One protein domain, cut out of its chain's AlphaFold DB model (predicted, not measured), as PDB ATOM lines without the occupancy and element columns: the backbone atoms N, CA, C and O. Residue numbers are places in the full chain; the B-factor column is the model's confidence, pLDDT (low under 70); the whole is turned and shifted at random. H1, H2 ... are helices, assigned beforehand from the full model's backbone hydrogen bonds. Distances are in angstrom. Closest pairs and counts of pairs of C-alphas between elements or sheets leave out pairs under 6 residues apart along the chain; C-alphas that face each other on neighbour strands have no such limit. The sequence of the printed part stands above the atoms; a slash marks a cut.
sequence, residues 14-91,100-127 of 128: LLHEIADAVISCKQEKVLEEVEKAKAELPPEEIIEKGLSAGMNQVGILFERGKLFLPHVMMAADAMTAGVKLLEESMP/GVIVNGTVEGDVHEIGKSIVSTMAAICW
ATOM      1  N   LEU A  14     271.638 306.032 223.513       81.38
ATOM      2  CA  LEU A  14     271.814 305.064 224.607       81.38
ATOM      3  C   LEU A  14     271.664 303.612 224.129       81.38
ATOM      4  O   LEU A  14     272.469 302.749 224.474       81.38
ATOM      5  N   LEU A  15     270.656 303.334 223.297       83.56
ATOM      6  CA  LEU A  15     270.444 301.995 222.735       83.56
ATOM      7  C   LEU A  15     271.588 301.579 221.796       83.56
ATOM      8  O   LEU A  15     272.001 300.417 221.812       83.56
ATOM      9  N   HIS A  16     272.124 302.519 221.011       84.94
ATOM     10  CA  HIS A  16     273.281 302.273 220.150       84.94
ATOM     11  C   HIS A  16     274.555 302.008 220.964       84.94
ATOM     12  O   HIS A  16     275.312 301.098 220.635       84.94
ATOM     13  N   GLU A  17     274.783 302.750 222.049       86.50
ATOM     14  CA  GLU A  17     275.939 302.541 222.927       86.50
ATOM     15  C   GLU A  17     275.897 301.171 223.618       86.50
ATOM     16  O   GLU A  17     276.923 300.491 223.698       86.50
ATOM     17  N   ILE A  18     274.709 300.712 224.030       85.94
ATOM     18  CA  ILE A  18     274.512 299.346 224.537       85.94
ATOM     19  C   ILE A  18     274.871 298.320 223.456       85.94
ATOM     20  O   ILE A  18     275.616 297.374 223.729       85.94
ATOM     21  N   ALA A  19     274.378 298.503 222.229       87.06
ATOM     22  CA  ALA A  19     274.678 297.601 221.121       87.06
ATOM     23  C   ALA A  19     276.188 297.549 220.818       87.06
ATOM     24  O   ALA A  19     276.755 296.462 220.680       87.06
ATOM     25  N   ASP A  20     276.866 298.698 220.801       88.56
ATOM     26  CA  ASP A  20     278.317 298.793 220.601       88.56
ATOM     27  C   ASP A  20     279.113 298.151 221.745       88.56
ATOM     28  O   ASP A  20     280.153 297.520 221.513       88.56
ATOM     29  N   ALA A  21     278.639 298.279 222.986       88.88
ATOM     30  CA  ALA A  21     279.253 297.644 224.147       88.88
ATOM     31  C   ALA A  21     279.175 296.109 224.060       88.88
ATOM     32  O   ALA A  21     280.166 295.431 224.364       88.88
ATOM     33  N   VAL A  22     278.045 295.574 223.576       86.94
ATOM     34  CA  VAL A  22     277.862 294.138 223.302       86.94
ATOM     35  C   VAL A  22     278.804 293.674 222.188       86.94
ATOM     36  O   VAL A  22     279.523 292.692 222.372       86.94
ATOM     37  N   ILE A  23     278.890 294.412 221.074       87.69
ATOM     38  CA  ILE A  23     279.808 294.095 219.960       87.69
ATOM     39  C   ILE A  23     281.270 294.113 220.428       87.69
ATOM     40  O   ILE A  23     282.075 293.265 220.038       87.69
ATOM     41  N   SER A  24     281.612 295.051 221.311       87.31
ATOM     42  CA  SER A  24     282.948 295.180 221.899       87.31
ATOM     43  C   SER A  24     283.276 294.101 222.940       87.31
ATOM     44  O   SER A  24     284.392 294.107 223.461       87.31
ATOM     45  N   CYS A  25     282.336 293.202 223.264       85.12
ATOM     46  CA  CYS A  25     282.486 292.138 224.261       85.12
ATOM     47  C   CYS A  25     282.863 292.660 225.667       85.12
ATOM     48  O   CYS A  25     283.584 291.993 226.411       85.12
ATOM     49  N   LYS A  26     282.417 293.873 226.036       87.81
ATOM     50  CA  LYS A  26     282.753 294.516 227.320       87.81
ATOM     51  C   LYS A  26     281.581 294.438 228.290       87.81
ATOM     52  O   LYS A  26     280.758 295.347 228.337       87.81
ATOM     53  N   GLN A  27     281.546 293.380 229.094       87.62
ATOM     54  CA  GLN A  27     280.474 293.137 230.063       87.62
ATOM     55  C   GLN A  27     280.265 294.299 231.047       87.62
ATOM     56  O   GLN A  27     279.128 294.699 231.266       87.62
ATOM     57  N   GLU A  28     281.339 294.872 231.599       88.75
ATOM     58  CA  GLU A  28     281.244 295.996 232.549       88.75
ATOM     59  C   GLU A  28     280.519 297.197 231.930       88.75
ATOM     60  O   GLU A  28     279.588 297.736 232.521       88.75
ATOM     61  N   LYS A  29     280.867 297.544 230.684       88.56
ATOM     62  CA  LYS A  29     280.211 298.634 229.953       88.56
ATOM     63  C   LYS A  29     278.751 298.335 229.643       88.56
ATOM     64  O   LYS A  29     277.925 299.232 229.717       88.56
ATOM     65  N   VAL A  30     278.429 297.088 229.294       87.62
ATOM     66  CA  VAL A  30     277.038 296.685 229.054       87.62
ATOM     67  C   VAL A  30     276.203 296.907 230.312       87.62
ATOM     68  O   VAL A  30     275.119 297.467 230.215       87.62
ATOM     69  N   LEU A  31     276.706 296.529 231.489       88.56
ATOM     70  CA  LEU A  31     275.987 296.728 232.750       88.56
ATOM     71  C   LEU A  31     275.788 298.219 233.059       88.56
ATOM     72  O   LEU A  31     274.665 298.620 233.347       88.56
ATOM     73  N   GLU A  32     276.836 299.037 232.927       88.56
ATOM     74  CA  GLU A  32     276.754 300.488 233.151       88.56
ATOM     75  C   GLU A  32     275.734 301.171 232.224       88.56
ATOM     76  O   GLU A  32     274.903 301.957 232.683       88.56
ATOM     77  N   GLU A  33     275.762 300.871 230.921       87.44
ATOM     78  CA  GLU A  33     274.833 301.484 229.964       87.44
ATOM     79  C   GLU A  33     273.397 300.972 230.143       87.44
ATOM     80  O   GLU A  33     272.439 301.738 230.015       87.44
ATOM     81  N   VAL A  34     273.228 299.703 230.523       86.38
ATOM     82  CA  VAL A  34     271.916 299.138 230.863       86.38
ATOM     83  C   VAL A  34     271.342 299.791 232.126       86.38
ATOM     84  O   VAL A  34     270.145 300.087 232.152       86.38
ATOM     85  N   GLU A  35     272.154 300.083 233.149       85.81
ATOM     86  CA  GLU A  35     271.699 300.826 234.337       85.81
ATOM     87  C   GLU A  35     271.237 302.243 233.995       85.81
ATOM     88  O   GLU A  35     270.195 302.686 234.488       85.81
ATOM     89  N   LYS A  36     271.971 302.946 233.124       84.75
ATOM     90  CA  LYS A  36     271.577 304.283 232.662       84.75
ATOM     91  C   LYS A  36     270.285 304.235 231.853       84.75
ATOM     92  O   LYS A  36     269.369 305.012 232.116       84.75
ATOM     93  N   ALA A  37     270.182 303.308 230.901       84.31
ATOM     94  CA  ALA A  37     269.003 303.182 230.050       84.31
ATOM     95  C   ALA A  37     267.755 302.792 230.852       84.31
ATOM     96  O   ALA A  37     266.664 303.287 230.572       84.31
ATOM     97  N   LYS A  38     267.910 301.983 231.905       82.50
ATOM     98  CA  LYS A  38     266.826 301.582 232.813       82.50
ATOM     99  C   LYS A  38     266.166 302.756 233.547       82.50
ATOM    100  O   LYS A  38     265.026 302.623 233.985       82.50
ATOM    101  N   ALA A  39     266.845 303.896 233.687       80.81
ATOM    102  CA  ALA A  39     266.260 305.091 234.293       80.81
ATOM    103  C   ALA A  39     265.269 305.819 233.362       80.81
ATOM    104  O   ALA A  39     264.361 306.492 233.851       80.81
ATOM    105  N   GLU A  40     265.424 305.686 232.041       78.50
ATOM    106  CA  GLU A  40     264.632 306.418 231.039       78.50
ATOM    107  C   GLU A  40     263.709 305.507 230.205       78.50
ATOM    108  O   GLU A  40     262.713 305.997 229.666       78.50
ATOM    109  N   LEU A  41     264.000 304.203 230.100       79.88
ATOM    110  CA  LEU A  41     263.303 303.250 229.227       79.88
ATOM    111  C   LEU A  41     262.754 302.029 229.975       79.88
ATOM    112  O   LEU A  41     263.343 301.577 230.961       79.88
ATOM    113  N   PRO A  42     261.653 301.434 229.476       82.25
ATOM    114  CA  PRO A  42     261.176 300.162 229.988       82.25
ATOM    115  C   PRO A  42     262.204 299.051 229.695       82.25
ATOM    116  O   PRO A  42     262.758 299.007 228.593       82.25
ATOM    117  N   PRO A  43     262.433 298.113 230.633       81.69
ATOM    118  CA  PRO A  43     263.438 297.064 230.461       81.69
ATOM    119  C   PRO A  43     263.237 296.206 229.206       81.69
ATOM    120  O   PRO A  43     264.210 295.811 228.576       81.69
ATOM    121  N   GLU A  44     261.989 295.963 228.800       80.69
ATOM    122  CA  GLU A  44     261.659 295.211 227.579       80.69
ATOM    123  C   GLU A  44     262.242 295.867 226.323       80.69
ATOM    124  O   GLU A  44     262.824 295.191 225.477       80.69
ATOM    125  N   GLU A  45     262.154 297.195 226.234       83.31
ATOM    126  CA  GLU A  45     262.645 297.950 225.085       83.31
ATOM    127  C   GLU A  45     264.177 297.970 225.034       83.31
ATOM    128  O   GLU A  45     264.756 297.858 223.956       83.31
ATOM    129  N   ILE A  46     264.840 298.035 226.192       85.38
ATOM    130  CA  ILE A  46     266.308 297.951 226.296       85.38
ATOM    131  C   ILE A  46     266.799 296.595 225.790       85.38
ATOM    132  O   ILE A  46     267.802 296.500 225.076       85.38
ATOM    133  N   ILE A  47     266.076 295.535 226.141       84.12
ATOM    134  CA  ILE A  47     266.435 294.185 225.740       84.12
ATOM    135  C   ILE A  47     266.205 293.984 224.234       84.12
ATOM    136  O   ILE A  47     267.108 293.512 223.539       84.12
ATOM    137  N   GLU A  48     265.031 294.356 223.716       82.19
ATOM    138  CA  GLU A  48     264.672 294.131 222.312       82.19
ATOM    139  C   GLU A  48     265.440 295.054 221.354       82.19
ATOM    140  O   GLU A  48     265.924 294.604 220.315       82.19
ATOM    141  N   LYS A  49     265.592 296.339 221.692       83.62
ATOM    142  CA  LYS A  49     266.199 297.332 220.790       83.62
ATOM    143  C   LYS A  49     267.677 297.603 221.056       83.62
ATOM    144  O   LYS A  49     268.355 298.077 220.153       83.62
ATOM    145  N   GLY A  50     268.179 297.312 222.256       86.19
ATOM    146  CA  GLY A  50     269.590 297.490 222.612       86.19
ATOM    147  C   GLY A  50     270.364 296.177 222.533       86.19
ATOM    148  O   GLY A  50     271.155 295.955 221.614       86.19
ATOM    149  N   LEU A  51     270.111 295.279 223.490       85.19
ATOM    150  CA  LEU A  51     270.879 294.037 223.645       85.19
ATOM    151  C   LEU A  51     270.708 293.082 222.454       85.19
ATOM    152  O   LEU A  51     271.699 292.594 221.910       85.19
ATOM    153  N   SER A  52     269.469 292.847 222.011       85.94
ATOM    154  CA  SER A  52     269.186 291.967 220.868       85.94
ATOM    155  C   SER A  52     269.733 292.538 219.551       85.94
ATOM    156  O   SER A  52     270.319 291.809 218.750       85.94
ATOM    157  N   ALA A  53     269.655 293.860 219.353       87.12
ATOM    158  CA  ALA A  53     270.233 294.525 218.185       87.12
ATOM    159  C   ALA A  53     271.767 294.392 218.133       87.12
ATOM    160  O   ALA A  53     272.318 294.055 217.079       87.12
ATOM    161  N   GLY A  54     272.449 294.591 219.267       87.25
ATOM    162  CA  GLY A  54     273.893 294.367 219.381       87.25
ATOM    163  C   GLY A  54     274.274 292.921 219.075       87.25
ATOM    164  O   GLY A  54     275.224 292.660 218.333       87.25
ATOM    165  N   MET A  55     273.479 291.969 219.559       86.50
ATOM    166  CA  MET A  55     273.761 290.556 219.349       86.50
ATOM    167  C   MET A  55     273.492 290.085 217.912       86.50
ATOM    168  O   MET A  55     274.241 289.263 217.378       86.50
ATOM    169  N   ASN A  56     272.505 290.668 217.230       87.69
ATOM    170  CA  ASN A  56     272.295 290.449 215.799       87.69
ATOM    171  C   ASN A  56     273.513 290.915 214.976       87.69
ATOM    172  O   ASN A  56     273.983 290.206 214.084       87.69
ATOM    173  N   GLN A  57     274.098 292.069 215.320       89.00
ATOM    174  CA  GLN A  57     275.329 292.543 214.675       89.00
ATOM    175  C   GLN A  57     276.517 291.611 214.932       89.00
ATOM    176  O   GLN A  57     277.269 291.316 214.001       89.00
ATOM    177  N   VAL A  58     276.669 291.092 216.156       88.25
ATOM    178  CA  VAL A  58     277.682 290.066 216.467       88.25
ATOM    179  C   VAL A  58     277.490 288.828 215.585       88.25
ATOM    180  O   VAL A  58     278.469 288.329 215.027       88.25
ATOM    181  N   GLY A  59     276.245 288.383 215.381       86.06
ATOM    182  CA  GLY A  59     275.903 287.289 214.467       86.06
ATOM    183  C   GLY A  59     276.328 287.560 213.021       86.06
ATOM    184  O   GLY A  59     277.025 286.742 212.421       86.06
ATOM    185  N   ILE A  60     276.006 288.742 212.486       89.06
ATOM    186  CA  ILE A  60     276.407 289.161 211.130       89.06
ATOM    187  C   ILE A  60     277.936 289.221 210.995       89.06
ATOM    188  O   ILE A  60     278.503 288.840 209.967       89.06
ATOM    189  N   LEU A  61     278.636 289.723 212.013       88.69
ATOM    190  CA  LEU A  61     280.096 289.806 212.007       88.69
ATOM    191  C   LEU A  61     280.752 288.423 212.099       88.69
ATOM    192  O   LEU A  61     281.785 288.206 211.460       88.69
ATOM    193  N   PHE A  62     280.154 287.494 212.845       87.50
ATOM    194  CA  PHE A  62     280.581 286.099 212.905       87.50
ATOM    195  C   PHE A  62     280.378 285.390 211.559       87.50
ATOM    196  O   PHE A  62     281.318 284.787 211.045       87.50
ATOM    197  N   GLU A  63     279.211 285.548 210.927       86.44
ATOM    198  CA  GLU A  63     278.918 284.988 209.599       86.44
ATOM    199  C   GLU A  63     279.889 285.510 208.526       86.44
ATOM    200  O   GLU A  63     280.350 284.768 207.660       86.44
ATOM    201  N   ARG A  64     280.272 286.790 208.621       90.75
ATOM    202  CA  ARG A  64     281.266 287.420 207.734       90.75
ATOM    203  C   ARG A  64     282.717 287.038 208.052       90.75
ATOM    204  O   ARG A  64     283.621 287.573 207.410       90.75
ATOM    205  N   GLY A  65     282.960 286.193 209.054       87.38
ATOM    206  CA  GLY A  65     284.302 285.792 209.486       87.38
ATOM    207  C   GLY A  65     285.126 286.921 210.117       87.38
ATOM    208  O   GLY A  65     286.350 286.824 210.174       87.38
ATOM    209  N   LYS A  66     284.482 288.008 210.564       89.12
ATOM    210  CA  LYS A  66     285.140 289.135 211.254       89.12
ATOM    211  C   LYS A  66     285.262 288.916 212.761       89.12
ATOM    212  O   LYS A  66     286.144 289.501 213.379       89.12
ATOM    213  N   LEU A  67     284.385 288.097 213.341       87.31
ATOM    214  CA  LEU A  67     284.457 287.657 214.732       87.31
ATOM    215  C   LEU A  67     284.671 286.145 214.792       87.31
ATOM    216  O   LEU A  67     284.185 285.402 213.945       87.31
ATOM    217  N   PHE A  68     285.386 285.700 215.822       88.81
ATOM    218  CA  PHE A  68     285.584 284.279 216.117       88.81
ATOM    219  C   PHE A  68     284.632 283.811 217.214       88.81
ATOM    220  O   PHE A  68     284.161 284.618 218.013       88.81
ATOM    221  N   LEU A  69     284.439 282.496 217.313       85.75
ATOM    222  CA  LEU A  69     283.566 281.866 218.304       85.75
ATOM    223  C   LEU A  69     283.777 282.363 219.755       85.75
ATOM    224  O   LEU A  69     282.774 282.652 220.403       85.75
ATOM    225  N   PRO A  70     285.012 282.571 220.267       88.50
ATOM    226  CA  PRO A  70     285.201 283.112 221.616       88.50
ATOM    227  C   PRO A  70     284.568 284.494 221.824       88.50
ATOM    228  O   PRO A  70     284.030 284.762 222.890       88.50
ATOM    229  N   HIS A  71     284.568 285.354 220.800       87.94
ATOM    230  CA  HIS A  71     283.947 286.679 220.880       87.94
ATOM    231  C   HIS A  71     282.424 286.570 220.961       87.94
ATOM    232  O   HIS A  71     281.792 287.289 221.724       87.94
ATOM    233  N   VAL A  72     281.836 285.628 220.218       86.69
ATOM    234  CA  VAL A  72     280.393 285.359 220.278       86.69
ATOM    235  C   VAL A  72     279.996 284.874 221.671       86.69
ATOM    236  O   VAL A  72     278.994 285.334 222.207       86.69
ATOM    237  N   MET A  73     280.803 284.002 222.282       86.69
ATOM    238  CA  MET A  73     280.569 283.532 223.651       86.69
ATOM    239  C   MET A  73     280.663 284.678 224.667       86.69
ATOM    240  O   MET A  73     279.758 284.842 225.478       86.69
ATOM    241  N   MET A  74     281.688 285.530 224.571       88.88
ATOM    242  CA  MET A  74     281.831 286.693 225.458       88.88
ATOM    243  C   MET A  74     280.672 287.690 225.318       88.88
ATOM    244  O   MET A  74     280.189 288.227 226.314       88.88
ATOM    245  N   ALA A  75     280.208 287.941 224.090       87.62
ATOM    246  CA  ALA A  75     279.046 288.788 223.845       87.62
ATOM    247  C   ALA A  75     277.759 288.175 224.429       87.62
ATOM    248  O   ALA A  75     276.947 288.895 225.011       87.62
ATOM    249  N   ALA A  76     277.604 286.849 224.343       85.81
ATOM    250  CA  ALA A  76     276.482 286.120 224.934       85.81
ATOM    251  C   ALA A  76     276.468 286.208 226.469       85.81
ATOM    252  O   ALA A  76     275.415 286.443 227.069       85.81
ATOM    253  N   ASP A  77     277.635 286.076 227.103       87.50
ATOM    254  CA  ASP A  77     277.783 286.216 228.553       87.50
ATOM    255  C   ASP A  77     277.459 287.649 229.004       87.50
ATOM    256  O   ASP A  77     276.701 287.852 229.958       87.50
ATOM    257  N   ALA A  78     277.959 288.654 228.275       88.31
ATOM    258  CA  ALA A  78     277.673 290.060 228.549       88.31
ATOM    259  C   ALA A  78     276.177 290.384 228.408       88.31
ATOM    260  O   ALA A  78     275.597 291.057 229.264       88.31
ATOM    261  N   MET A  79     275.534 289.859 227.363       86.75
ATOM    262  CA  MET A  79     274.094 289.983 227.153       86.75
ATOM    263  C   MET A  79     273.302 289.331 228.291       86.75
ATOM    264  O   MET A  79     272.393 289.954 228.838       86.75
ATOM    265  N   THR A  80     273.665 288.108 228.680       85.06
ATOM    266  CA  THR A  80     273.006 287.375 229.774       85.06
ATOM    267  C   THR A  80     273.103 288.143 231.092       85.06
ATOM    268  O   THR A  80     272.118 288.244 231.824       85.06
ATOM    269  N   ALA A  81     274.262 288.744 231.379       87.12
ATOM    270  CA  ALA A  81     274.443 289.590 232.554       87.12
ATOM    271  C   ALA A  81     273.546 290.843 232.517       87.12
ATOM    272  O   ALA A  81     272.909 291.162 233.521       87.12
ATOM    273  N   GLY A  82     273.443 291.509 231.361       85.69
ATOM    274  CA  GLY A  82     272.562 292.666 231.169       85.69
ATOM    275  C   GLY A  82     271.077 292.325 231.327       85.69
ATOM    276  O   GLY A  82     270.351 293.035 232.019       85.69
ATOM    277  N   VAL A  83     270.624 291.203 230.756       84.31
ATOM    278  CA  VAL A  83     269.237 290.727 230.915       84.31
ATOM    279  C   VAL A  83     268.938 290.404 232.377       84.31
ATOM    280  O   VAL A  83     267.904 290.827 232.886       84.31
ATOM    281  N   LYS A  84     269.845 289.713 233.075       84.56
ATOM    282  CA  LYS A  84     269.662 289.375 234.492       84.56
ATOM    283  C   LYS A  84     269.510 290.623 235.371       84.56
ATOM    284  O   LYS A  84     268.631 290.662 236.229       84.56
ATOM    285  N   LEU A  85     270.310 291.659 235.116       85.38
ATOM    286  CA  LEU A  85     270.221 292.944 235.816       85.38
ATOM    287  C   LEU A  85     268.857 293.629 235.617       85.38
ATOM    288  O   LEU A  85     268.318 294.267 236.528       85.38
ATOM    289  N   LEU A  86     268.292 293.500 234.418       81.94
ATOM    290  CA  LEU A  86     266.968 294.020 234.095       81.94
ATOM    291  C   LEU A  86     265.860 293.176 234.740       81.94
ATOM    292  O   LEU A  86     264.960 293.751 235.357       81.94
ATOM    293  N   GLU A  87     265.962 291.844 234.691       77.00
ATOM    294  CA  GLU A  87     265.017 290.911 235.325       77.00
ATOM    295  C   GLU A  87     264.910 291.126 236.843       77.00
ATOM    296  O   GLU A  87     263.799 291.140 237.369       77.00
ATOM    297  N   GLU A  88     266.021 291.377 237.547       75.94
ATOM    298  CA  GLU A  88     266.027 291.674 238.996       75.94
ATOM    299  C   GLU A  88     265.233 292.939 239.364       75.94
ATOM    300  O   GLU A  88     264.851 293.134 240.518       75.94
ATOM    301  N   SER A  89     264.957 293.801 238.386       69.56
ATOM    302  CA  SER A  89     264.222 295.050 238.581       69.56
ATOM    303  C   SER A  89     262.828 295.091 237.983       69.56
ATOM    304  O   SER A  89     262.107 296.069 238.191       69.56
ATOM    305  N   MET A  90     262.438 294.049 237.255       66.56
ATOM    306  CA  MET A  90     261.090 293.929 236.719       66.56
ATOM    307  C   MET A  90     260.156 293.338 237.783       66.56
ATOM    308  O   MET A  90     260.527 292.381 238.468       66.56
ATOM    309  N   PRO A  91     258.923 293.859 237.933       59.53
ATOM    310  CA  PRO A  91     257.905 293.209 238.746       59.53
ATOM    311  C   PRO A  91     257.679 291.770 238.268       59.53
ATOM    312  O   PRO A  91     257.605 291.500 237.067       59.53
ATOM    313  N   GLY A 100     260.640 279.324 223.383       73.75
ATOM    314  CA  GLY A 100     260.347 277.916 223.146       73.75
ATOM    315  C   GLY A 100     261.278 277.003 223.950       73.75
ATOM    316  O   GLY A 100     262.341 277.389 224.420       73.75
ATOM    317  N   VAL A 101     260.882 275.746 224.145       80.31
ATOM    318  CA  VAL A 101     261.757 274.777 224.819       80.31
ATOM    319  C   VAL A 101     262.565 274.031 223.767       80.31
ATOM    320  O   VAL A 101     261.996 273.310 222.948       80.31
ATOM    321  N   ILE A 102     263.889 274.178 223.813       82.69
ATOM    322  CA  ILE A 102     264.824 273.412 222.983       82.69
ATOM    323  C   ILE A 102     265.417 272.277 223.817       82.69
ATOM    324  O   ILE A 102     265.930 272.489 224.914       82.69
ATOM    325  N   VAL A 103     265.378 271.063 223.269       87.50
ATOM    326  CA  VAL A 103     266.077 269.899 223.819       87.50
ATOM    327  C   VAL A 103     267.289 269.615 222.935       87.50
ATOM    328  O   VAL A 103     267.133 269.320 221.754       87.50
ATOM    329  N   ASN A 104     268.493 269.710 223.506       86.94
ATOM    330  CA  ASN A 104     269.762 269.442 222.827       86.94
ATOM    331  C   ASN A 104     270.509 268.313 223.557       86.94
ATOM    332  O   ASN A 104     270.691 268.386 224.772       86.94
ATOM    333  N   GLY A 105     270.935 267.270 222.843       86.38
ATOM    334  CA  GLY A 105     271.578 266.088 223.429       86.38
ATOM    335  C   GLY A 105     272.475 265.348 222.432       86.38
ATOM    336  O   GLY A 105     272.342 265.530 221.225       86.38
ATOM    337  N   THR A 106     273.396 264.517 222.934       86.19
ATOM    338  CA  THR A 106     274.181 263.568 222.116       86.19
ATOM    339  C   THR A 106     273.841 262.138 222.488       86.19
ATOM    340  O   THR A 106     273.221 261.869 223.516       86.19
ATOM    341  N   VAL A 107     274.324 261.224 221.654       89.69
ATOM    342  CA  VAL A 107     274.419 259.801 221.959       89.69
ATOM    343  C   VAL A 107     275.236 259.584 223.239       89.69
ATOM    344  O   VAL A 107     276.187 260.316 223.528       89.69
ATOM    345  N   GLU A 108     274.844 258.568 224.005       83.38
ATOM    346  CA  GLU A 108     275.567 258.103 225.185       83.38
ATOM    347  C   GLU A 108     277.002 257.692 224.816       83.38
ATOM    348  O   GLU A 108     277.220 256.941 223.864       83.38
ATOM    349  N   GLY A 109     277.987 258.202 225.560       83.44
ATOM    350  CA  GLY A 109     279.409 257.930 225.322       83.44
ATOM    351  C   GLY A 109     280.090 258.832 224.285       83.44
ATOM    352  O   GLY A 109     281.283 258.657 224.039       83.44
ATOM    353  N   ASP A 110     279.385 259.804 223.697       82.44
ATOM    354  CA  ASP A 110     280.002 260.785 222.800       82.44
ATOM    355  C   ASP A 110     280.755 261.871 223.584       82.44
ATOM    356  O   ASP A 110     280.180 262.602 224.388       82.44
ATOM    357  N   VAL A 111     282.057 261.982 223.323       78.31
ATOM    358  CA  VAL A 111     282.958 262.967 223.941       78.31
ATOM    359  C   VAL A 111     283.007 264.295 223.178       78.31
ATOM    360  O   VAL A 111     283.583 265.268 223.670       78.31
ATOM    361  N   HIS A 112     282.407 264.377 221.985       83.31
ATOM    362  CA  HIS A 112     282.405 265.578 221.143       83.31
ATOM    363  C   HIS A 112     281.325 266.583 221.582       83.31
ATOM    364  O   HIS A 112     280.485 267.030 220.801       83.31
ATOM    365  N   GLU A 113     281.356 266.987 222.852       79.50
ATOM    366  CA  GLU A 113     280.333 267.856 223.449       79.50
ATOM    367  C   GLU A 113     280.460 269.334 223.064       79.50
ATOM    368  O   GLU A 113     279.516 270.107 223.226       79.50
ATOM    369  N   ILE A 114     281.604 269.728 222.502       82.88
ATOM    370  CA  ILE A 114     281.896 271.119 222.140       82.88
ATOM    371  C   ILE A 114     280.849 271.650 221.149       82.88
ATOM    372  O   ILE A 114     280.349 272.759 221.319       82.88
ATOM    373  N   GLY A 115     280.459 270.837 220.160       82.12
ATOM    374  CA  GLY A 115     279.432 271.207 219.184       82.12
ATOM    375  C   GLY A 115     278.065 271.456 219.824       82.12
ATOM    376  O   GLY A 115     277.410 272.444 219.496       82.12
ATOM    377  N   LYS A 116     277.661 270.621 220.794       85.06
ATOM    378  CA  LYS A 116     276.410 270.823 221.542       85.06
ATOM    379  C   LYS A 116     276.417 272.150 222.282       85.06
ATOM    380  O   LYS A 116     275.445 272.890 222.184       85.06
ATOM    381  N   SER A 117     277.493 272.442 223.010       81.12
ATOM    382  CA  SER A 117     277.595 273.667 223.805       81.12
ATOM    383  C   SER A 117     277.512 274.908 222.924       81.12
ATOM    384  O   SER A 117     276.783 275.835 223.258       81.12
ATOM    385  N   ILE A 118     278.162 274.890 221.755       82.50
ATOM    386  CA  ILE A 118     278.071 275.976 220.770       82.50
ATOM    387  C   ILE A 118     276.626 276.166 220.305       82.50
ATOM    388  O   ILE A 118     276.120 277.285 220.335       82.50
ATOM    389  N   VAL A 119     275.946 275.082 219.916       85.00
ATOM    390  CA  VAL A 119     274.545 275.142 219.468       85.00
ATOM    391  C   VAL A 119     273.631 275.655 220.581       85.00
ATOM    392  O   VAL A 119     272.769 276.486 220.310       85.00
ATOM    393  N   SER A 120     273.839 275.232 221.830       82.31
ATOM    394  CA  SER A 120     273.074 275.722 222.982       82.31
ATOM    395  C   SER A 120     273.276 277.221 223.211       82.31
ATOM    396  O   SER A 120     272.299 277.944 223.389       82.31
ATOM    397  N   THR A 121     274.520 277.705 223.161       78.94
ATOM    398  CA  THR A 121     274.815 279.139 223.288       78.94
ATOM    399  C   THR A 121     274.187 279.926 222.137       78.94
ATOM    400  O   THR A 121     273.520 280.925 222.379       78.94
ATOM    401  N   MET A 122     274.310 279.452 220.893       77.50
ATOM    402  CA  MET A 122     273.708 280.093 219.714       77.50
ATOM    403  C   MET A 122     272.177 280.139 219.774       77.50
ATOM    404  O   MET A 122     271.577 281.157 219.433       77.50
ATOM    405  N   ALA A 123     271.543 279.059 220.225       78.44
ATOM    406  CA  ALA A 123     270.097 278.991 220.377       78.44
ATOM    407  C   ALA A 123     269.588 279.967 221.450       78.44
ATOM    408  O   ALA A 123     268.622 280.684 221.201       78.44
ATOM    409  N   ALA A 124     270.288 280.061 222.588       69.94
ATOM    410  CA  ALA A 124     269.963 281.009 223.657       69.94
ATOM    411  C   ALA A 124     270.061 282.475 223.195       69.94
ATOM    412  O   ALA A 124     269.309 283.335 223.649       69.94
ATOM    413  N   ILE A 125     270.969 282.757 222.259       65.88
ATOM    414  CA  ILE A 125     271.172 284.091 221.689       65.88
ATOM    415  C   ILE A 125     270.061 284.486 220.706       65.88
ATOM    416  O   ILE A 125     269.662 285.647 220.673       65.88
ATOM    417  N   CYS A 126     269.552 283.554 219.897       62.56
ATOM    418  CA  CYS A 126     268.514 283.836 218.894       62.56
ATOM    419  C   CYS A 126     267.102 284.019 219.483       62.56
ATOM    420  O   CYS A 126     266.136 284.056 218.723       62.56
ATOM    421  N   TRP A 127     266.978 284.173 220.808       56.31
ATOM    422  CA  TRP A 127     265.706 284.396 221.505       56.31
ATOM    423  C   TRP A 127     264.681 283.278 221.263       56.31
ATOM    424  O   TRP A 127     263.477 283.526 221.144       56.31
TER     425      TRP A 127
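AT A GLANCE: This is residues 14 to 91 and 100 to 127 of the 128 residues of a protein of Methanosarcina sp. WWM596 (UniProt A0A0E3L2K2). Helices H1 to H4 form an up-and-down bundle, each running against the one before; H5 meets it by its last residues, and beyond H5's first end residues 107 to 112 stick out. The 106 printed residues have five named helices, H1 to H5, and no named strand. The class is all helix, compact, radius of gyration of the C-alphas 14.9 A, spans 50 by 35 by 21 A.

HOW THE PARTS SIT: H3, residues 43 to 63, touches H4, residues 69 to 87, at a shallow tilt of 4 degrees, opposite ways; closest C-alphas Pro 43 and Leu 86, 5.9 A. H1, residues 14 to 23, touches H3; closest C-alphas Ala 19 and Gly 54, 3.8 A. H2, residues 27 to 40, touches H4; closest C-alphas Gln 27 and Ala 78, 4.4 A. H5, residues 113 to 125, only just touches H4, with 3 pairs of C-alphas within 8 A, the closest Ile 125 and Ala 76, 6.5 A. O i to N i+4 pairs are within hydrogen-bond range throughout H1, H4 and H5, 8 of 10 in H2, 15 of 17 in H3.

IN THESE COORDINATES: H3 is 28.6 A from first to last C-alpha, H4 26.8 A. C-alpha 14 is at (271.814, 305.064, 224.607), C-alpha 125 at (271.172, 284.091, 221.689).

THE WHOLE: Residues 92 to 99 are not printed; C-alphas 91 and 100 are 22.0 A apart. pLDDT is under 70 at residues 89 to 91 and 124 to 127.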